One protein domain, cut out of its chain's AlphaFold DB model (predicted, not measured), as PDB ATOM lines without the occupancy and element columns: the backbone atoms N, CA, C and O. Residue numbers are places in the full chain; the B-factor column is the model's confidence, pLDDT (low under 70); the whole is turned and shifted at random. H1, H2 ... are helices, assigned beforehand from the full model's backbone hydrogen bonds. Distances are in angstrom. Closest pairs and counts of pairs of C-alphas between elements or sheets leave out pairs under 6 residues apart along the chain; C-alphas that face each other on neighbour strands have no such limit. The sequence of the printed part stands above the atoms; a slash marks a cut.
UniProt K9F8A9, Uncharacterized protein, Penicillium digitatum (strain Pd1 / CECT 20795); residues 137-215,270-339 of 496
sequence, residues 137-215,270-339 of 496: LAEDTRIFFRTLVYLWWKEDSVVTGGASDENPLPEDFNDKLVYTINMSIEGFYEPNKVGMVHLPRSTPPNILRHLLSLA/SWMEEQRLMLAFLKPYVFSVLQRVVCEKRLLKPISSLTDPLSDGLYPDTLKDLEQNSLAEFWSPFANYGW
ATOM      1  N   LEU A 137     -12.856  20.377  -0.346       89.81
ATOM      2  CA  LEU A 137     -13.024  20.457   1.098       89.81
ATOM      3  C   LEU A 137     -12.233  19.357   1.795       89.81
ATOM      4  O   LEU A 137     -11.998  18.283   1.240       89.81
ATOM      5  N   ALA A 138     -11.873  19.614   3.051       86.25
ATOM      6  CA  ALA A 138     -11.403  18.549   3.921       86.25
ATOM      7  C   ALA A 138     -12.492  17.475   4.077       86.25
ATOM      8  O   ALA A 138     -13.689  17.775   4.063       86.25
ATOM      9  N   GLU A 139     -12.070  16.224   4.246       85.31
ATOM     10  CA  GLU A 139     -12.969  15.071   4.225       85.31
ATOM     11  C   GLU A 139     -14.094  15.169   5.267       85.31
ATOM     12  O   GLU A 139     -15.266  15.063   4.905       85.31
ATOM     13  N   ASP A 140     -13.768  15.484   6.526       85.12
ATOM     14  CA  ASP A 140     -14.766  15.671   7.588       85.12
ATOM     15  C   ASP A 140     -15.721  16.847   7.290       85.12
ATOM     16  O   ASP A 140     -16.928  16.745   7.519       85.12
ATOM     17  N   THR A 141     -15.222  17.947   6.709       90.81
ATOM     18  CA  THR A 141     -16.052  19.092   6.291       90.81
ATOM     19  C   THR A 141     -17.066  18.674   5.223       90.81
ATOM     20  O   THR A 141     -18.249  19.011   5.320       90.81
ATOM     21  N   ARG A 142     -16.625  17.904   4.218       92.12
ATOM     22  CA  ARG A 142     -17.487  17.356   3.159       92.12
ATOM     23  C   ARG A 142     -18.541  16.410   3.731       92.12
ATOM     24  O   ARG A 142     -19.711  16.527   3.374       92.12
ATOM     25  N   ILE A 143     -18.143  15.511   4.631       91.50
ATOM     26  CA  ILE A 143     -19.057  14.580   5.308       91.50
ATOM     27  C   ILE A 143     -20.136  15.359   6.049       91.50
ATOM     28  O   ILE A 143     -21.314  15.068   5.880       91.50
ATOM     29  N   PHE A 144     -19.767  16.387   6.815       94.06
ATOM     30  CA  PHE A 144     -20.740  17.186   7.560       94.06
ATOM     31  C   PHE A 144     -21.693  17.949   6.643       94.06
ATOM     32  O   PHE A 144     -22.887  18.013   6.936       94.06
ATOM     33  N   PHE A 145     -21.218  18.478   5.516       96.75
ATOM     34  CA  PHE A 145     -22.106  19.096   4.533       96.75
ATOM     35  C   PHE A 145     -23.089  18.106   3.911       96.75
ATOM     36  O   PHE A 145     -24.277  18.418   3.841       96.75
ATOM     37  N   ARG A 146     -22.637  16.911   3.518       96.75
ATOM     38  CA  ARG A 146     -23.525  15.858   3.000       96.75
ATOM     39  C   ARG A 146     -24.541  15.417   4.052       96.75
ATOM     40  O   ARG A 146     -25.732  15.403   3.772       96.75
ATOM     41  N   THR A 147     -24.099  15.175   5.286       96.12
ATOM     42  CA  THR A 147     -24.983  14.858   6.416       96.12
ATOM     43  C   THR A 147     -26.061  15.927   6.605       96.12
ATOM     44  O   THR A 147     -27.233  15.592   6.754       96.12
ATOM     45  N   LEU A 148     -25.703  17.215   6.550       97.31
ATOM     46  CA  LEU A 148     -26.681  18.306   6.628       97.31
ATOM     47  C   LEU A 148     -27.679  18.280   5.468       97.31
ATOM     48  O   LEU A 148     -28.873  18.440   5.706       97.31
ATOM     49  N   VAL A 149     -27.214  18.042   4.237       97.62
ATOM     50  CA  VAL A 149     -28.093  17.896   3.067       97.62
ATOM     51  C   VAL A 149     -29.097  16.767   3.274       97.62
ATOM     52  O   VAL A 149     -30.286  16.982   3.060       97.62
ATOM     53  N   TYR A 150     -28.656  15.605   3.748       97.25
ATOM     54  CA  TYR A 150     -29.533  14.456   3.976       97.25
ATOM     55  C   TYR A 150     -30.559  14.700   5.085       97.25
ATOM     56  O   TYR A 150     -31.734  14.361   4.923       97.25
ATOM     57  N   LEU A 151     -30.150  15.361   6.172       96.19
ATOM     58  CA  LEU A 151     -31.050  15.778   7.251       96.19
ATOM     59  C   LEU A 151     -32.103  16.777   6.758       96.19
ATOM     60  O   LEU A 151     -33.288  16.615   7.044       96.19
ATOM     61  N   TRP A 152     -31.699  17.794   5.993       96.75
ATOM     62  CA  TRP A 152     -32.636  18.782   5.457       96.75
ATOM     63  C   TRP A 152     -33.553  18.205   4.385       96.75
ATOM     64  O   TRP A 152     -34.729  18.550   4.363       96.75
ATOM     65  N   TRP A 153     -33.047  17.316   3.528       95.88
ATOM     66  CA  TRP A 153     -33.868  16.603   2.553       95.88
ATOM     67  C   TRP A 153     -34.938  15.773   3.265       95.88
ATOM     68  O   TRP A 153     -36.111  15.878   2.926       95.88
ATOM     69  N   LYS A 154     -34.582  15.048   4.334       94.69
ATOM     70  CA  LYS A 154     -35.560  14.298   5.135       94.69
ATOM     71  C   LYS A 154     -36.654  15.203   5.708       94.69
ATOM     72  O   LYS A 154     -37.831  14.855   5.664       94.69
ATOM     73  N   GLU A 155     -36.280  16.373   6.227       94.00
ATOM     74  CA  GLU A 155     -37.249  17.366   6.699       94.00
ATOM     75  C   GLU A 155     -38.158  17.886   5.577       94.00
ATOM     76  O   GLU A 155     -39.357  18.043   5.799       94.00
ATOM     77  N   ASP A 156     -37.598  18.158   4.401       93.50
ATOM     78  CA  ASP A 156     -38.309  18.708   3.245       93.50
ATOM     79  C   ASP A 156     -39.296  17.709   2.635       93.50
ATOM     80  O   ASP A 156     -40.440  18.066   2.354       93.50
ATOM     81  N   SER A 157     -38.906  16.437   2.519       93.19
ATOM     82  CA  SER A 157     -39.777  15.355   2.045       93.19
ATOM     83  C   SER A 157     -41.029  15.206   2.911       93.19
ATOM     84  O   SER A 157     -42.126  15.041   2.389       93.19
ATOM     85  N   VAL A 158     -40.899  15.341   4.236       91.69
ATOM     86  CA  VAL A 158     -42.049  15.273   5.154       91.69
ATOM     87  C   VAL A 158     -42.974  16.482   4.997       91.69
ATOM     88  O   VAL A 158     -44.189  16.334   5.078       91.69
ATOM     89  N   VAL A 159     -42.420  17.675   4.760       90.88
ATOM     90  CA  VAL A 159     -43.211  18.907   4.586       90.88
ATOM     91  C   VAL A 159     -43.941  18.927   3.243       90.88
ATOM     92  O   VAL A 159     -45.089  19.356   3.176       90.88
ATOM     93  N   THR A 160     -43.284  18.472   2.180       90.38
ATOM     94  CA  THR A 160     -43.817  18.500   0.808       90.38
ATOM     95  C   THR A 160     -44.632  17.258   0.447       90.38
ATOM     96  O   THR A 160     -45.317  17.257  -0.573       90.38
ATOM     97  N   GLY A 161     -44.559  16.194   1.255       87.19
ATOM     98  CA  GLY A 161     -45.107  14.878   0.915       87.19
ATOM     99  C   GLY A 161     -44.348  14.179  -0.222       87.19
ATOM    100  O   GLY A 161     -44.856  13.213  -0.787       87.19
ATOM    101  N   GLY A 162     -43.162  14.676  -0.590       82.69
ATOM    102  CA  GLY A 162     -42.325  14.093  -1.634       82.69
ATOM    103  C   GLY A 162     -41.661  12.788  -1.192       82.69
ATOM    104  O   GLY A 162     -41.323  12.613  -0.019       82.69
ATOM    105  N   ALA A 163     -41.424  11.882  -2.145       77.94
ATOM    106  CA  ALA A 163     -40.670  10.656  -1.896       77.94
ATOM    107  C   ALA A 163     -39.244  10.978  -1.405       77.94
ATOM    108  O   ALA A 163     -38.602  11.921  -1.876       77.94
ATOM    109  N   SER A 164     -38.752  10.195  -0.445       78.19
ATOM    110  CA  SER A 164     -37.395  10.311   0.118       78.19
ATOM    111  C   SER A 164     -36.542   9.087  -0.239       78.19
ATOM    112  O   SER A 164     -35.528   8.842   0.406       78.19
ATOM    113  N   ASP A 165     -36.959   8.315  -1.242       77.12
ATOM    114  CA  ASP A 165     -36.520   6.929  -1.448       77.12
ATOM    115  C   ASP A 165     -35.037   6.810  -1.840       77.12
ATOM    116  O   ASP A 165     -34.411   5.784  -1.601       77.12
ATOM    117  N   GLU A 166     -34.453   7.875  -2.394       91.06
ATOM    118  CA  GLU A 166     -33.024   7.946  -2.721       91.06
ATOM    119  C   GLU A 166     -32.180   8.652  -1.643       91.06
ATOM    120  O   GLU A 166     -30.960   8.734  -1.784       91.06
ATOM    121  N   ASN A 167     -32.786   9.175  -0.571       94.44
ATOM    122  CA  ASN A 167     -32.042   9.802   0.522       94.44
ATOM    123  C   ASN A 167     -31.296   8.715   1.320       94.44
ATOM    124  O   ASN A 167     -31.947   7.840   1.889       94.44
ATOM    125  N   PRO A 168     -29.955   8.765   1.426       94.25
ATOM    126  CA  PRO A 168     -29.184   7.734   2.123       94.25
ATOM    127  C   PRO A 168     -29.310   7.796   3.651       94.25
ATOM    128  O   PRO A 168     -28.701   6.980   4.341       94.25
ATOM    129  N   LEU A 169     -30.040   8.773   4.200       93.44
ATOM    130  CA  LEU A 169     -30.294   8.853   5.631       93.44
ATOM    131  C   LEU A 169     -31.219   7.705   6.074       93.44
ATOM    132  O   LEU A 169     -32.363   7.652   5.618       93.44
ATOM    133  N   PRO A 170     -30.773   6.821   6.983       91.44
ATOM    134  CA  PRO A 170     -31.631   5.777   7.528       91.44
ATOM    135  C   PRO A 170     -32.767   6.382   8.363       91.44
ATOM    136  O   PRO A 170     -32.685   7.518   8.825       91.44
ATOM    137  N   GLU A 171     -33.836   5.614   8.577       88.88
ATOM    138  CA  GLU A 171     -34.974   6.030   9.421       88.88
ATOM    139  C   GLU A 171     -34.641   6.033  10.922       88.88
ATOM    140  O   GLU A 171     -35.333   6.668  11.724       88.88
ATOM    141  N   ASP A 172     -33.608   5.285  11.305       86.75
ATOM    142  CA  ASP A 172     -33.193   5.077  12.685       86.75
ATOM    143  C   ASP A 172     -32.006   5.975  13.043       86.75
ATOM    144  O   ASP A 172     -30.999   6.030  12.335       86.75
ATOM    145  N   PHE A 173     -32.121   6.665  14.177       86.38
ATOM    146  CA  PHE A 173     -31.028   7.465  14.722       86.38
ATOM    147  C   PHE A 173     -29.862   6.602  15.231       86.38
ATOM    148  O   PHE A 173     -28.706   7.021  15.152       86.38
ATOM    149  N   ASN A 174     -30.161   5.399  15.725       81.81
ATOM    150  CA  ASN A 174     -29.174   4.452  16.241       81.81
ATOM    151  C   ASN A 174     -28.486   3.646  15.131       81.81
ATOM    152  O   ASN A 174     -27.569   2.872  15.417       81.81
ATOM    153  N   ASP A 175     -28.879   3.842  13.869       85.94
ATOM    154  CA  ASP A 175     -28.171   3.262  12.739       85.94
ATOM    155  C   ASP A 175     -26.701   3.699  12.774       85.94
ATOM    156  O   ASP A 175     -26.377   4.875  12.970       85.94
ATOM    157  N   LYS A 176     -25.797   2.743  12.551       82.00
ATOM    158  CA  LYS A 176     -24.345   2.945  12.604       82.00
ATOM    159  C   LYS A 176     -23.885   4.126  11.730       82.00
ATOM    160  O   LYS A 176     -22.930   4.808  12.101       82.00
ATOM    161  N   LEU A 177     -24.555   4.398  10.606       85.50
ATOM    162  CA  LEU A 177     -24.243   5.508   9.697       85.50
ATOM    163  C   LEU A 177     -24.543   6.893  10.292       85.50
ATOM    164  O   LEU A 177     -23.863   7.863   9.941       85.50
ATOM    165  N   VAL A 178     -25.559   7.000  11.153       84.94
ATOM    166  CA  VAL A 178     -25.995   8.257  11.797       84.94
ATOM    167  C   VAL A 178     -25.338   8.409  13.157       84.94
ATOM    168  O   VAL A 178     -24.788   9.462  13.479       84.94
ATOM    169  N   TYR A 179     -25.321   7.330  13.927       78.56
ATOM    170  CA  TYR A 179     -24.748   7.289  15.260       78.56
ATOM    171  C   TYR A 179     -23.274   7.744  15.291       78.56
ATOM    172  O   TYR A 179     -22.822   8.370  16.244       78.56
ATOM    173  N   THR A 180     -22.530   7.501  14.209       79.12
ATOM    174  CA  THR A 180     -21.092   7.807  14.092       79.12
ATOM    175  C   THR A 180     -20.791   9.196  13.523       79.12
ATOM    176  O   THR A 180     -19.630   9.529  13.274       79.12
ATOM    177  N   ILE A 181     -21.808  10.050  13.336       83.62
ATOM    178  CA  ILE A 181     -21.631  11.431  12.845       83.62
ATOM    179  C   ILE A 181     -20.696  12.241  13.756       83.62
ATOM    180  O   ILE A 181     -19.969  13.108  13.271       83.62
ATOM    181  N   ASN A 182     -20.698  11.968  15.063       75.12
ATOM    182  CA  ASN A 182     -19.854  12.673  16.027       75.12
ATOM    183  C   ASN A 182     -18.399  12.171  16.085       75.12
ATOM    184  O   ASN A 182     -17.578  12.761  16.790       75.12
ATOM    185  N   MET A 183     -18.057  11.128  15.325       74.00
ATOM    186  CA  MET A 183     -16.690  10.628  15.187       74.00
ATOM    187  C   MET A 183     -15.963  11.408  14.086       74.00
ATOM    188  O   MET A 183     -16.526  11.635  13.017       74.00
ATOM    189  N   SER A 184     -14.703  11.798  14.291       65.94
ATOM    190  CA  SER A 184     -13.801  12.182  13.187       65.94
ATOM    191  C   SER A 184     -13.266  10.928  12.493       65.94
ATOM    192  O   SER A 184     -13.255   9.858  13.092       65.94
ATOM    193  N   ILE A 185     -12.843  11.020  11.227       62.31
ATOM    194  CA  ILE A 185     -12.158   9.880  10.566       62.31
ATOM    195  C   ILE A 185     -10.798   9.596  11.222       62.31
ATOM    196  O   ILE A 185     -10.308   8.468  11.209       62.31
ATOM    197  N   GLU A 186     -10.182  10.614  11.829       56.34
ATOM    198  CA  GLU A 186      -8.904  10.479  12.526       56.34
ATOM    199  C   GLU A 186      -9.019   9.447  13.669       56.34
ATOM    200  O   GLU A 186      -9.631   9.718  14.699       56.34
ATOM    201  N   GLY A 187      -8.453   8.251  13.458       50.19
ATOM    202  CA  GLY A 187      -8.373   7.168  14.448       50.19
ATOM    203  C   GLY A 187      -9.302   5.970  14.222       50.19
ATOM    204  O   GLY A 187      -9.108   4.949  14.879       50.19
ATOM    205  N   PHE A 188     -10.253   6.045  13.284       55.50
ATOM    206  CA  PHE A 188     -11.262   5.000  13.079       55.50
ATOM    207  C   PHE A 188     -11.513   4.751  11.584       55.50
ATOM    208  O   PHE A 188     -12.169   5.544  10.918       55.50
ATOM    209  N   TYR A 189     -11.002   3.632  11.054       56.28
ATOM    210  CA  TYR A 189     -11.321   3.165   9.689       56.28
ATOM    211  C   TYR A 189     -12.746   2.608   9.574       56.28
ATOM    212  O   TYR A 189     -13.294   2.499   8.483       56.28
ATOM    213  N   GLU A 190     -13.358   2.291  10.711       61.59
ATOM    214  CA  GLU A 190     -14.746   1.883  10.832       61.59
ATOM    215  C   GLU A 190     -15.355   2.638  12.017       61.59
ATOM    216  O   GLU A 190     -14.711   2.700  13.068       61.59
ATOM    217  N   PRO A 191     -16.585   3.169  11.906       66.56
ATOM    218  CA  PRO A 191     -17.592   2.814  10.898       66.56
ATOM    219  C   PRO A 191     -17.772   3.821   9.754       66.56
ATOM    220  O   PRO A 191     -17.420   4.993   9.868       66.56
ATOM    221  N   ASN A 192     -18.418   3.366   8.674       78.94
ATOM    222  CA  ASN A 192     -18.952   4.252   7.639       78.94
ATOM    223  C   ASN A 192     -19.927   5.268   8.250       78.94
ATOM    224  O   ASN A 192     -20.727   4.921   9.117       78.94
ATOM    225  N   LYS A 193     -19.886   6.504   7.748       84.81
ATOM    226  CA  LYS A 193     -20.804   7.594   8.116       84.81
ATOM    227  C   LYS A 193     -21.747   7.869   6.957       84.81
ATOM    228  O   LYS A 193     -21.342   7.731   5.802       84.81
ATOM    229  N   VAL A 194     -22.951   8.367   7.233       90.88
ATOM    230  CA  VAL A 194     -23.912   8.727   6.174       90.88
ATOM    231  C   VAL A 194     -23.317   9.721   5.163       90.88
ATOM    232  O   VAL A 194     -23.481   9.563   3.958       90.88
ATOM    233  N   GLY A 195     -22.519  10.689   5.628       90.19
ATOM    234  CA  GLY A 195     -21.850  11.668   4.764       90.19
ATOM    235  C   GLY A 195     -20.720  11.107   3.883       90.19
ATOM    236  O   GLY A 195     -20.151  11.850   3.084       90.19
ATOM    237  N   MET A 196     -20.379   9.818   3.990       90.06
ATOM    238  CA  MET A 196     -19.475   9.161   3.034       90.06
ATOM    239  C   MET A 196     -20.165   8.886   1.695       90.06
ATOM    240  O   MET A 196     -19.502   8.898   0.660       90.06
ATOM    241  N   VAL A 197     -21.487   8.695   1.701       92.69
ATOM    242  CA  VAL A 197     -22.283   8.495   0.484       92.69
ATOM    243  C   VAL A 197     -22.324   9.806  -0.304       92.69
ATOM    244  O   VAL A 197     -22.580  10.861   0.278       92.69
ATOM    245  N   HIS A 198     -22.052   9.755  -1.611       95.00
ATOM    246  CA  HIS A 198     -22.148  10.921  -2.498       95.00
ATOM    247  C   HIS A 198     -23.605  11.345  -2.698       95.00
ATOM    248  O   HIS A 198     -24.502  10.502  -2.698       95.00
ATOM    249  N   LEU A 199     -23.822  12.641  -2.926       96.50
ATOM    250  CA  LEU A 199     -25.138  13.218  -3.178       96.50
ATOM    251  C   LEU A 199     -25.821  12.528  -4.377       96.50
ATOM    252  O   LEU A 199     -25.306  12.593  -5.501       96.50
ATOM    253  N   PRO A 200     -26.999  11.910  -4.175       96.69
ATOM    254  CA  PRO A 200     -27.790  11.323  -5.251       96.69
ATOM    255  C   PRO A 200     -28.200  12.350  -6.311       96.69
ATOM    256  O   PRO A 200     -28.370  13.540  -6.023       96.69
ATOM    257  N   ARG A 201     -28.447  11.891  -7.546       95.25
ATOM    258  CA  ARG A 201     -28.903  12.761  -8.652       95.25
ATOM    259  C   ARG A 201     -30.261  13.412  -8.379       95.25
ATOM    260  O   ARG A 201     -30.528  14.486  -8.911       95.25
ATOM    261  N   SER A 202     -31.085  12.774  -7.557       94.88
ATOM    262  CA  SER A 202     -32.391  13.256  -7.105       94.88
ATOM    263  C   SER A 202     -32.325  14.273  -5.961       94.88
ATOM    264  O   SER A 202     -33.375  14.771  -5.556       94.88
ATOM    265  N   THR A 203     -31.132  14.612  -5.444       96.00
ATOM    266  CA  THR A 203     -31.009  15.561  -4.326       96.00
ATOM    267  C   THR A 203     -31.705  16.889  -4.673       96.00
ATOM    268  O   THR A 203     -31.338  17.516  -5.676       96.00
ATOM    269  N   PRO A 204     -32.671  17.363  -3.860       95.25
ATOM    270  CA  PRO A 204     -33.495  18.510  -4.227       95.25
ATOM    271  C   PRO A 204     -32.700  19.826  -4.395       95.25
ATOM    272  O   PRO A 204     -31.907  20.195  -3.517       95.25
ATOM    273  N   PRO A 205     -32.927  20.605  -5.478       95.31
ATOM    274  CA  PRO A 205     -32.201  21.854  -5.735       95.31
ATOM    275  C   PRO A 205     -32.328  22.915  -4.633       95.31
ATOM    276  O   PRO A 205     -31.369  23.630  -4.349       95.31
ATOM    277  N   ASN A 206     -33.494  23.045  -3.994       94.75
ATOM    278  CA  ASN A 206     -33.725  23.944  -2.851       94.75
ATOM    279  C   ASN A 206     -32.781  23.637  -1.675       94.75
ATOM    280  O   ASN A 206     -32.210  24.565  -1.097       94.75
ATOM    281  N   ILE A 207     -32.545  22.357  -1.381       96.44
ATOM    282  CA  ILE A 207     -31.627  21.916  -0.323       96.44
ATOM    283  C   ILE A 207     -30.179  22.249  -0.682       96.44
ATOM    284  O   ILE A 207     -29.438  22.777   0.151       96.44
ATOM    285  N   LEU A 208     -29.787  22.054  -1.942       97.56
ATOM    286  CA  LEU A 208     -28.453  22.436  -2.411       97.56
ATOM    287  C   LEU A 208     -28.236  23.955  -2.379       97.56
ATOM    288  O   LEU A 208     -27.178  24.408  -1.948       97.56
ATOM    289  N   ARG A 209     -29.240  24.775  -2.721       96.06
ATOM    290  CA  ARG A 209     -29.150  26.239  -2.525       96.06
ATOM    291  C   ARG A 209     -28.973  26.603  -1.049       96.06
ATOM    292  O   ARG A 209     -28.216  27.524  -0.730       96.06
ATOM    293  N   HIS A 210     -29.628  25.873  -0.144       95.50
ATOM    294  CA  HIS A 210     -29.438  26.065   1.291       95.50
ATOM    295  C   HIS A 210     -28.003  25.731   1.725       95.50
ATOM    296  O   HIS A 210     -27.386  26.525   2.441       95.50
ATOM    297  N   LEU A 211     -27.439  24.629   1.222       97.25
ATOM    298  CA  LEU A 211     -26.036  24.268   1.428       97.25
ATOM    299  C   LEU A 211     -25.086  25.375   0.945       97.25
ATOM    300  O   LEU A 211     -24.212  25.796   1.699       97.25
ATOM    301  N   LEU A 212     -25.274  25.887  -0.276       96.12
ATOM    302  CA  LEU A 212     -24.459  26.973  -0.839       96.12
ATOM    303  C   LEU A 212     -24.490  28.241   0.033       96.12
ATOM    304  O   LEU A 212     -23.454  28.869   0.299       96.12
ATOM    305  N   SER A 213     -25.679  28.587   0.532       94.12
ATOM    306  CA  SER A 213     -25.880  29.705   1.457       94.12
ATOM    307  C   SER A 213     -25.169  29.483   2.793       94.12
ATOM    308  O   SER A 213     -24.506  30.397   3.300       94.12
ATOM    309  N   LEU A 214     -25.257  28.270   3.353       94.69
ATOM    310  CA  LEU A 214     -24.551  27.911   4.579       94.69
ATOM    311  C   LEU A 214     -23.033  27.958   4.377       94.69
ATOM    312  O   LEU A 214     -22.353  28.611   5.163       94.69
ATOM    313  N   ALA A 215     -22.500  27.337   3.323       94.44
ATOM    314  CA  ALA A 215     -21.066  27.317   3.035       94.44
ATOM    315  C   ALA A 215     -20.490  28.739   2.934       94.44
ATOM    316  O   ALA A 215     -19.475  29.057   3.557       94.44
ATOM    317  N   SER A 270      -4.541  30.331   5.706       86.06
ATOM    318  CA  SER A 270      -4.209  29.143   4.915       86.06
ATOM    319  C   SER A 270      -5.466  28.313   4.663       86.06
ATOM    320  O   SER A 270      -6.406  28.347   5.459       86.06
ATOM    321  N   TRP A 271      -5.493  27.544   3.569       85.50
ATOM    322  CA  TRP A 271      -6.626  26.654   3.279       85.50
ATOM    323  C   TRP A 271      -6.905  25.701   4.452       85.50
ATOM    324  O   TRP A 271      -8.047  25.547   4.870       85.50
ATOM    325  N   MET A 272      -5.855  25.142   5.065       83.88
ATOM    326  CA  MET A 272      -5.966  24.241   6.220       83.88
ATOM    327  C   MET A 272      -6.649  24.898   7.419       83.88
ATOM    328  O   MET A 272      -7.483  24.291   8.088       83.88
ATOM    329  N   GLU A 273      -6.286  26.140   7.711       89.25
ATOM    330  CA  GLU A 273      -6.871  26.889   8.819       89.25
ATOM    331  C   GLU A 273      -8.319  27.264   8.537       89.25
ATOM    332  O   GLU A 273      -9.147  27.174   9.443       89.25
ATOM    333  N   GLU A 274      -8.643  27.618   7.288       90.69
ATOM    334  CA  GLU A 274     -10.029  27.810   6.865       90.69
ATOM    335  C   GLU A 274     -10.838  26.528   7.072       90.69
ATOM    336  O   GLU A 274     -11.885  26.576   7.713       90.69
ATOM    337  N   GLN A 275     -10.337  25.374   6.619       89.19
ATOM    338  CA  GLN A 275     -11.030  24.096   6.777       89.19
ATOM    339  C   GLN A 275     -11.245  23.725   8.252       89.19
ATOM    340  O   GLN A 275     -12.350  23.322   8.614       89.19
ATOM    341  N   ARG A 276     -10.250  23.923   9.133       89.19
ATOM    342  CA  ARG A 276     -10.417  23.703  10.586       89.19
ATOM    343  C   ARG A 276     -11.462  24.631  11.191       89.19
ATOM    344  O   ARG A 276     -12.277  24.193  12.001       89.19
ATOM    345  N   LEU A 277     -11.447  25.907  10.807       93.38
ATOM    346  CA  LEU A 277     -12.442  26.878  11.260       93.38
ATOM    347  C   LEU A 277     -13.839  26.479  10.789       93.38
ATOM    348  O   LEU A 277     -14.756  26.414  11.603       93.38
ATOM    349  N   MET A 278     -13.999  26.163   9.503       93.00
ATOM    350  CA  MET A 278     -15.269  25.713   8.933       93.00
ATOM    351  C   MET A 278     -15.793  24.467   9.642       93.00
ATOM    352  O   MET A 278     -16.961  24.445  10.026       93.00
ATOM    353  N   LEU A 279     -14.937  23.469   9.875       91.06
ATOM    354  CA  LEU A 279     -15.299  22.251  10.595       91.06
ATOM    355  C   LEU A 279     -15.738  22.551  12.033       91.06
ATOM    356  O   LEU A 279     -16.772  22.052  12.479       91.06
ATOM    357  N   ALA A 280     -14.997  23.404  12.747       92.75
ATOM    358  CA  ALA A 280     -15.379  23.828  14.089       92.75
ATOM    359  C   ALA A 280     -16.750  24.510  14.080       92.75
ATOM    360  O   ALA A 280     -17.594  24.148  14.894       92.75
ATOM    361  N   PHE A 281     -17.006  25.434  13.143       93.94
ATOM    362  CA  PHE A 281     -18.313  26.088  13.012       93.94
ATOM    363  C   PHE A 281     -19.422  25.102  12.649       93.94
ATOM    364  O   PHE A 281     -20.527  25.234  13.168       93.94
ATOM    365  N   LEU A 282     -19.147  24.097  11.816       93.75
ATOM    366  CA  LEU A 282     -20.130  23.090  11.417       93.75
ATOM    367  C   LEU A 282     -20.625  22.232  12.581       93.75
ATOM    368  O   LEU A 282     -21.805  21.902  12.600       93.75
ATOM    369  N   LYS A 283     -19.783  21.904  13.566       92.31
ATOM    370  CA  LYS A 283     -20.168  21.032  14.694       92.31
ATOM    371  C   LYS A 283     -21.417  21.521  15.455       92.31
ATOM    372  O   LYS A 283     -22.386  20.764  15.536       92.31
ATOM    373  N   PRO A 284     -21.482  22.776  15.952       92.75
ATOM    374  CA  PRO A 284     -22.710  23.310  16.540       92.75
ATOM    375  C   PRO A 284     -23.912  23.333  15.580       92.75
ATOM    376  O   PRO A 284     -25.049  23.174  16.028       92.75
ATOM    377  N   TYR A 285     -23.689  23.532  14.273       92.50
ATOM    378  CA  TYR A 285     -24.763  23.502  13.271       92.50
ATOM    379  C   TYR A 285     -25.332  22.094  13.083       92.50
ATOM    380  O   TYR A 285     -26.546  21.929  13.158       92.50
ATOM    381  N   VAL A 286     -24.475  21.088  12.889       94.06
ATOM    382  CA  VAL A 286     -24.866  19.675  12.766       94.06
ATOM    383  C   VAL A 286     -25.609  19.227  14.018       94.06
ATOM    384  O   VAL A 286     -26.710  18.700  13.899       94.06
ATOM    385  N   PHE A 287     -25.077  19.529  15.208       94.06
ATOM    386  CA  PHE A 287     -25.745  19.233  16.477       94.06
ATOM    387  C   PHE A 287     -27.152  19.841  16.544       94.06
ATOM    388  O   PHE A 287     -28.113  19.153  16.871       94.06
ATOM    389  N   SER A 288     -27.298  21.121  16.184       94.62
ATOM    390  CA  SER A 288     -28.602  21.791  16.199       94.62
ATOM    391  C   SER A 288     -29.596  21.181  15.211       94.62
ATOM    392  O   SER A 288     -30.780  21.087  15.530       94.62
ATOM    393  N   VAL A 289     -29.149  20.793  14.011       95.19
ATOM    394  CA  VAL A 289     -30.026  20.154  13.019       95.19
ATOM    395  C   VAL A 289     -30.404  18.747  13.473       95.19
ATOM    396  O   VAL A 289     -31.579  18.406  13.402       95.19
ATOM    397  N   LEU A 290     -29.463  17.967  14.009       93.94
ATOM    398  CA  LEU A 290     -29.745  16.649  14.582       93.94
ATOM    399  C   LEU A 290     -30.756  16.738  15.723       93.94
ATOM    400  O   LEU A 290     -31.764  16.048  15.681       93.94
ATOM    401  N   GLN A 291     -30.557  17.636  16.688       94.19
ATOM    402  CA  GLN A 291     -31.504  17.838  17.787       94.19
ATOM    403  C   GLN A 291     -32.909  18.173  17.269       94.19
ATOM    404  O   GLN A 291     -33.901  17.621  17.739       94.19
ATOM    405  N   ARG A 292     -33.007  19.043  16.259       93.62
ATOM    406  CA  ARG A 292     -34.291  19.379  15.636       93.62
ATOM    407  C   ARG A 292     -34.928  18.171  14.948       93.62
ATOM    408  O   ARG A 292     -36.111  17.911  15.137       93.62
ATOM    409  N   VAL A 293     -34.167  17.440  14.140       93.12
ATOM    410  CA  VAL A 293     -34.665  16.302  13.352       93.12
ATOM    411  C   VAL A 293     -35.047  15.119  14.248       93.12
ATOM    412  O   VAL A 293     -36.099  14.516  14.041       93.12
ATOM    413  N   VAL A 294     -34.228  14.817  15.256       91.62
ATOM    414  CA  VAL A 294     -34.368  13.664  16.158       91.62
ATOM    415  C   VAL A 294     -35.326  13.976  17.308       91.62
ATOM    416  O   VAL A 294     -36.312  13.272  17.499       91.62
ATOM    417  N   CYS A 295     -35.087  15.050  18.063       91.38
ATOM    418  CA  CYS A 295     -35.818  15.314  19.306       91.38
ATOM    419  C   CYS A 295     -37.095  16.136  19.073       91.38
ATOM    420  O   CYS A 295     -38.152  15.796  19.605       91.38
ATOM    421  N   GLU A 296     -37.014  17.218  18.288       92.06
ATOM    422  CA  GLU A 296     -38.151  18.137  18.105       92.06
ATOM    423  C   GLU A 296     -39.176  17.595  17.102       92.06
ATOM    424  O   GLU A 296     -40.377  17.602  17.371       92.06
ATOM    425  N   LYS A 297     -38.706  17.119  15.943       92.38
ATOM    426  CA  LYS A 297     -39.560  16.628  14.853       92.38
ATOM    427  C   LYS A 297     -39.743  15.112  14.837       92.38
ATOM    428  O   LYS A 297     -40.674  14.647  14.188       92.38
ATOM    429  N   ARG A 298     -38.880  14.355  15.527       91.38
ATOM    430  CA  ARG A 298     -38.933  12.882  15.605       91.38
ATOM    431  C   ARG A 298     -38.970  12.201  14.234       91.38
ATOM    432  O   ARG A 298     -39.667  11.206  14.048       91.38
ATOM    433  N   LEU A 299     -38.237  12.758  13.268       90.62
ATOM    434  CA  LEU A 299     -38.139  12.197  11.916       90.62
ATOM    435  C   LEU A 299     -37.172  11.017  11.852       90.62
ATOM    436  O   LEU A 299     -37.326  10.161  10.992       90.62
ATOM    437  N   LEU A 300     -36.194  10.990  12.757       88.94
ATOM    438  CA  LEU A 300     -35.342   9.836  13.003       88.94
ATOM    439  C   LEU A 300     -35.813   9.191  14.298       88.94
ATOM    440  O   LEU A 300     -35.805   9.838  15.348       88.94
ATOM    441  N   LYS A 301     -36.292   7.951  14.213       83.12
ATOM    442  CA  LYS A 301     -36.864   7.254  15.366       83.12
ATOM    443  C   LYS A 301     -35.720   6.738  16.238       83.12
ATOM    444  O   LYS A 301     -34.921   5.957  15.734       83.12
ATOM    445  N   PRO A 302     -35.627   7.122  17.521       71.81
ATOM    446  CA  PRO A 302     -34.740   6.434  18.441       71.81
ATOM    447  C   PRO A 302     -35.335   5.054  18.728       71.81
ATOM    448  O   PRO A 302     -36.501   4.944  19.119       71.81
ATOM    449  N   ILE A 303     -34.565   3.988  18.519       60.09
ATOM    450  CA  ILE A 303     -35.008   2.643  18.880       60.09
ATOM    451  C   ILE A 303     -35.100   2.553  20.410       60.09
ATOM    452  O   ILE A 303     -34.129   2.276  21.103       60.09
ATOM    453  N   SER A 304     -36.303   2.731  20.947       51.91
ATOM    454  CA  SER A 304     -36.679   2.215  22.269       51.91
ATOM    455  C   SER A 304     -36.987   0.703  22.228       51.91
ATOM    456  O   SER A 304     -37.571   0.176  23.168       51.91
ATOM    457  N   SER A 305     -36.666   0.003  21.129       45.75
ATOM    458  CA  SER A 305     -37.174  -1.342  20.797       45.75
ATOM    459  C   SER A 305     -36.139  -2.331  20.227       45.75
ATOM    460  O   SER A 305     -36.520  -3.252  19.509       45.75
ATOM    461  N   LEU A 306     -34.843  -2.159  20.498       50.34
ATOM    462  CA  LEU A 306     -33.818  -3.158  20.187       50.34
ATOM    463  C   LEU A 306     -33.778  -4.078  21.398       50.34
ATOM    464  O   LEU A 306     -33.470  -3.644  22.504       50.34
ATOM    465  N   THR A 307     -34.161  -5.332  21.187       48.66
ATOM    466  CA  THR A 307     -34.234  -6.362  22.228       48.66
ATOM    467  C   THR A 307     -32.862  -6.726  22.796       48.66
ATOM    468  O   THR A 307     -32.803  -7.312  23.870       48.66
ATOM    469  N   ASP A 308     -31.784  -6.334  22.113       49.06
ATOM    470  CA  ASP A 308     -30.416  -6.390  22.612       49.06
ATOM    471  C   ASP A 308     -29.801  -4.986  22.542       49.06
ATOM    472  O   ASP A 308     -29.582  -4.473  21.436       49.06
ATOM    473  N   PRO A 309     -29.513  -4.330  23.683       50.22
ATOM    474  CA  PRO A 309     -28.656  -3.158  23.666       50.22
ATOM    475  C   PRO A 309     -27.315  -3.580  23.058       50.22
ATOM    476  O   PRO A 309     -26.690  -4.544  23.510       50.22
ATOM    477  N   LEU A 310     -26.868  -2.870  22.016       54.28
ATOM    478  CA  LEU A 310     -25.464  -2.896  21.599       54.28
ATOM    479  C   LEU A 310     -24.614  -2.837  22.873       54.28
ATOM    480  O   LEU A 310     -24.843  -1.938  23.675       54.28
ATOM    481  N   SER A 311     -23.722  -3.819  23.073       55.38
ATOM    482  CA  SER A 311     -22.989  -4.048  24.329       55.38
ATOM    483  C   SER A 311     -22.716  -2.741  25.085       55.38
ATOM    484  O   SER A 311     -21.941  -1.902  24.618       55.38
ATOM    485  N   ASP A 312     -23.398  -2.608  26.228       51.19
ATOM    486  CA  ASP A 312     -23.684  -1.427  27.073       51.19
ATOM    487  C   ASP A 312     -22.450  -0.633  27.577       51.19
ATOM    488  O   ASP A 312     -22.534   0.199  28.472       51.19
ATOM    489  N   GLY A 313     -21.258  -0.898  27.033       55.06
ATOM    490  CA  GLY A 313     -20.000  -0.272  27.438       55.06
ATOM    491  C   GLY A 313     -19.148   0.317  26.314       55.06
ATOM    492  O   GLY A 313     -18.160   0.979  26.622       55.06
ATOM    493  N   LEU A 314     -19.473   0.096  25.032       56.88
ATOM    494  CA  LEU A 314     -18.623   0.573  23.924       56.88
ATOM    495  C   LEU A 314     -19.076   1.893  23.292       56.88
ATOM    496  O   LEU A 314     -18.297   2.506  22.563       56.88
ATOM    497  N   TYR A 315     -20.306   2.331  23.559       62.50
ATOM    498  CA  TYR A 315     -20.957   3.373  22.777       62.50
ATOM    499  C   TYR A 315     -21.596   4.440  23.689       62.50
ATOM    500  O   TYR A 315     -22.392   4.091  24.556       62.50
ATOM    501  N   PRO A 316     -21.232   5.732  23.550       70.88
ATOM    502  CA  PRO A 316     -21.847   6.830  24.303       70.88
ATOM    503  C   PRO A 316     -23.340   7.041  24.019       70.88
ATOM    504  O   PRO A 316     -23.820   6.880  22.902       70.88
ATOM    505  N   ASP A 317     -24.064   7.536  25.018       79.19
ATOM    506  CA  ASP A 317     -25.485   7.876  24.910       79.19
ATOM    507  C   ASP A 317     -25.701   9.235  24.207       79.19
ATOM    508  O   ASP A 317     -26.076  10.243  24.809       79.19
ATOM    509  N   THR A 318     -25.429   9.271  22.899       83.00
ATOM    510  CA  THR A 318     -25.515  10.492  22.076       83.00
ATOM    511  C   THR A 318     -26.942  11.034  21.955       83.00
ATOM    512  O   THR A 318     -27.129  12.239  21.761       83.00
ATOM    513  N   LEU A 319     -27.956  10.174  22.097       87.19
ATOM    514  CA  LEU A 319     -29.361  10.578  22.107       87.19
ATOM    515  C   LEU A 319     -29.666  11.435  23.335       87.19
ATOM    516  O   LEU A 319     -30.207  12.533  23.199       87.19
ATOM    517  N   LYS A 320     -29.266  10.971  24.523       88.31
ATOM    518  CA  LYS A 320     -29.420  11.735  25.762       88.31
ATOM    519  C   LYS A 320     -28.716  13.083  25.685       88.31
ATOM    520  O   LYS A 320     -29.275  14.081  26.139       88.31
ATOM    521  N   ASP A 321     -27.537  13.150  25.072       89.38
ATOM    522  CA  ASP A 321     -26.833  14.422  24.890       89.38
ATOM    523  C   ASP A 321     -27.608  15.395  23.987       89.38
ATOM    524  O   ASP A 321     -27.684  16.591  24.288       89.38
ATOM    525  N   LEU A 322     -28.243  14.910  22.913       90.06
ATOM    526  CA  LEU A 322     -29.123  15.730  22.071       90.06
ATOM    527  C   LEU A 322     -30.356  16.222  22.846       90.06
ATOM    528  O   LEU A 322     -30.670  17.418  22.807       90.06
ATOM    529  N   GLU A 323     -31.020  15.333  23.586       89.81
ATOM    530  CA  GLU A 323     -32.211  15.650  24.388       89.81
ATOM    531  C   GLU A 323     -31.909  16.662  25.500       89.81
ATOM    532  O   GLU A 323     -32.676  17.598  25.737       89.81
ATOM    533  N   GLN A 324     -30.751  16.524  26.147       90.94
ATOM    534  CA  GLN A 324     -30.283  17.430  27.196       90.94
ATOM    535  C   GLN A 324     -29.677  18.727  26.645       90.94
ATOM    536  O   GLN A 324     -29.277  19.601  27.420       90.94
ATOM    537  N   ASN A 325     -29.624  18.885  25.317       91.06
ATOM    538  CA  ASN A 325     -28.962  20.002  24.647       91.06
ATOM    539  C   ASN A 325     -27.487  20.152  25.076       91.06
ATOM    540  O   ASN A 325     -26.971  21.264  25.238       91.06
ATOM    541  N   SER A 326     -26.818  19.021  25.290       91.00
ATOM    542  CA  SER A 326     -25.441  18.926  25.753       91.00
ATOM    543  C   SER A 326     -24.475  18.851  24.572       91.00
ATOM    544  O   SER A 326     -23.935  17.803  24.234       91.00
ATOM    545  N   LEU A 327     -24.238  19.997  23.924       90.06
ATOM    546  CA  LEU A 327     -23.344  20.081  22.762       90.06
ATOM    547  C   LEU A 327     -21.941  19.533  23.067       90.06
ATOM    548  O   LEU A 327     -21.366  18.831  22.245       90.06
ATOM    549  N   ALA A 328     -21.373  19.870  24.226       87.69
ATOM    550  CA  ALA A 328     -20.027  19.429  24.574       87.69
ATOM    551  C   ALA A 328     -19.960  17.909  24.765       87.69
ATOM    552  O   ALA A 328     -19.053  17.287  24.219       87.69
ATOM    553  N   GLU A 329     -20.931  17.330  25.475       86.81
ATOM    554  CA  GLU A 329     -20.973  15.884  25.716       86.81
ATOM    555  C   GLU A 329     -21.332  15.094  24.464       86.81
ATOM    556  O   GLU A 329     -20.819  14.009  24.288       86.81
ATOM    557  N   PHE A 330     -22.069  15.662  23.510       88.12
ATOM    558  CA  PHE A 330     -22.304  14.984  22.235       88.12
ATOM    559  C   PHE A 330     -21.016  14.778  21.419       88.12
ATOM    560  O   PHE A 330     -20.873  13.784  20.710       88.12
ATOM    561  N   TRP A 331     -20.063  15.714  21.497       86.12
ATOM    562  CA  TRP A 331     -18.799  15.652  20.748       86.12
ATOM    563  C   TRP A 331     -17.620  15.097  21.569       86.12
ATOM    564  O   TRP A 331     -16.563  14.828  20.998       86.12
ATOM    565  N   SER A 332     -17.773  14.920  22.889       79.56
ATOM    566  CA  SER A 332     -16.723  14.459  23.815       79.56
ATOM    567  C   SER A 332     -16.324  12.970  23.727       79.56
ATOM    568  O   SER A 332     -15.134  12.683  23.890       79.56
ATOM    569  N   PRO A 333     -17.217  11.995  23.459       68.50
ATOM    570  CA  PRO A 333     -16.927  10.590  23.723       68.50
ATOM    571  C   PRO A 333     -15.858  10.023  22.801       68.50
ATOM    572  O   PRO A 333     -15.002   9.247  23.213       68.50
ATOM    573  N   PHE A 334     -15.868  10.475  21.551       60.22
ATOM    574  CA  PHE A 334     -14.918  10.051  20.528       60.22
ATOM    575  C   PHE A 334     -13.706  10.976  20.434       60.22
ATOM    576  O   PHE A 334     -12.681  10.618  19.864       60.22
ATOM    577  N   ALA A 335     -13.793  12.129  21.094       56.47
ATOM    578  CA  ALA A 335     -12.680  13.016  21.361       56.47
ATOM    579  C   ALA A 335     -11.722  12.471  22.441       56.47
ATOM    580  O   ALA A 335     -10.683  13.081  22.644       56.47
ATOM    581  N   ASN A 336     -12.029  11.372  23.143       50.97
ATOM    582  CA  ASN A 336     -11.241  10.898  24.293       50.97
ATOM    583  C   ASN A 336     -10.533   9.544  24.084       50.97
ATOM    584  O   ASN A 336     -10.016   8.980  25.046       50.97
ATOM    585  N   TYR A 337     -10.420   9.029  22.853       52.97
ATOM    586  CA  TYR A 337      -9.662   7.789  22.570       52.97
ATOM    587  C   TYR A 337      -8.123   7.948  22.653       52.97
ATOM    588  O   TYR A 337      -7.358   7.125  22.152       52.97
ATOM    589  N   GLY A 338      -7.655   8.985  23.351       50.44
ATOM    590  CA  GLY A 338      -6.268   9.233  23.732       50.44
ATOM    591  C   GLY A 338      -6.203  10.102  24.995       50.44
ATOM    592  O   GLY A 338      -7.161  10.779  25.350       50.44
ATOM    593  N   TRP A 339      -5.068  10.089  25.699       40.44
ATOM    594  CA  TRP A 339      -4.870  10.689  27.034       40.44
ATOM    595  C   TRP A 339      -4.845  12.239  27.079       40.44
ATOM    596  O   TRP A 339      -4.226  12.830  27.967       40.44
TER     597      TRP A 339
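AT A GLANCE: This is residues 137 to 215 and 270 to 339 of the 496 residues of an uncharacterized protein of Penicillium digitatum (strain Pd1 / CECT 20795) (UniProt K9F8A9). Long helices H1 and H4 lie side by side. H3 packs on H1, H5 and H6 on H4. The printed part has 149 residues, six named helices: all helix, compact, radius of gyration of the C-alphas 15.3 A, spans 46 by 42 by 27 A.

HOW THE PARTS SIT: Find H1, residues 139 to 160, touching H3, residues 205 to 215, C-alphas 149 and 207 closest at 6.3 A. H1 touches H4, residues 271 to 296, at a shallow tilt of 31 degrees, C-alphas 141 and 279 closest at 5.4 A. H4 touches H5, residues 318 to 323, closest C-alphas 291 and 322. H2, residues 176 to 182, has 1 of 3 O i to N i+4 and 1 of 4 O i to N i+3 pairs within hydrogen-bond range.

IN THESE COORDINATES: H1 begins at (-12.969, 15.071, 4.225); H6, residues 327 to 331, ends at (-18.799, 15.652, 20.748).

THE WHOLE: Across the cut, C-alphas 215 and 270 are 17.1 A apart. pLDDT is under 70 at 184 to 191, 303 to 315, 333 to 339.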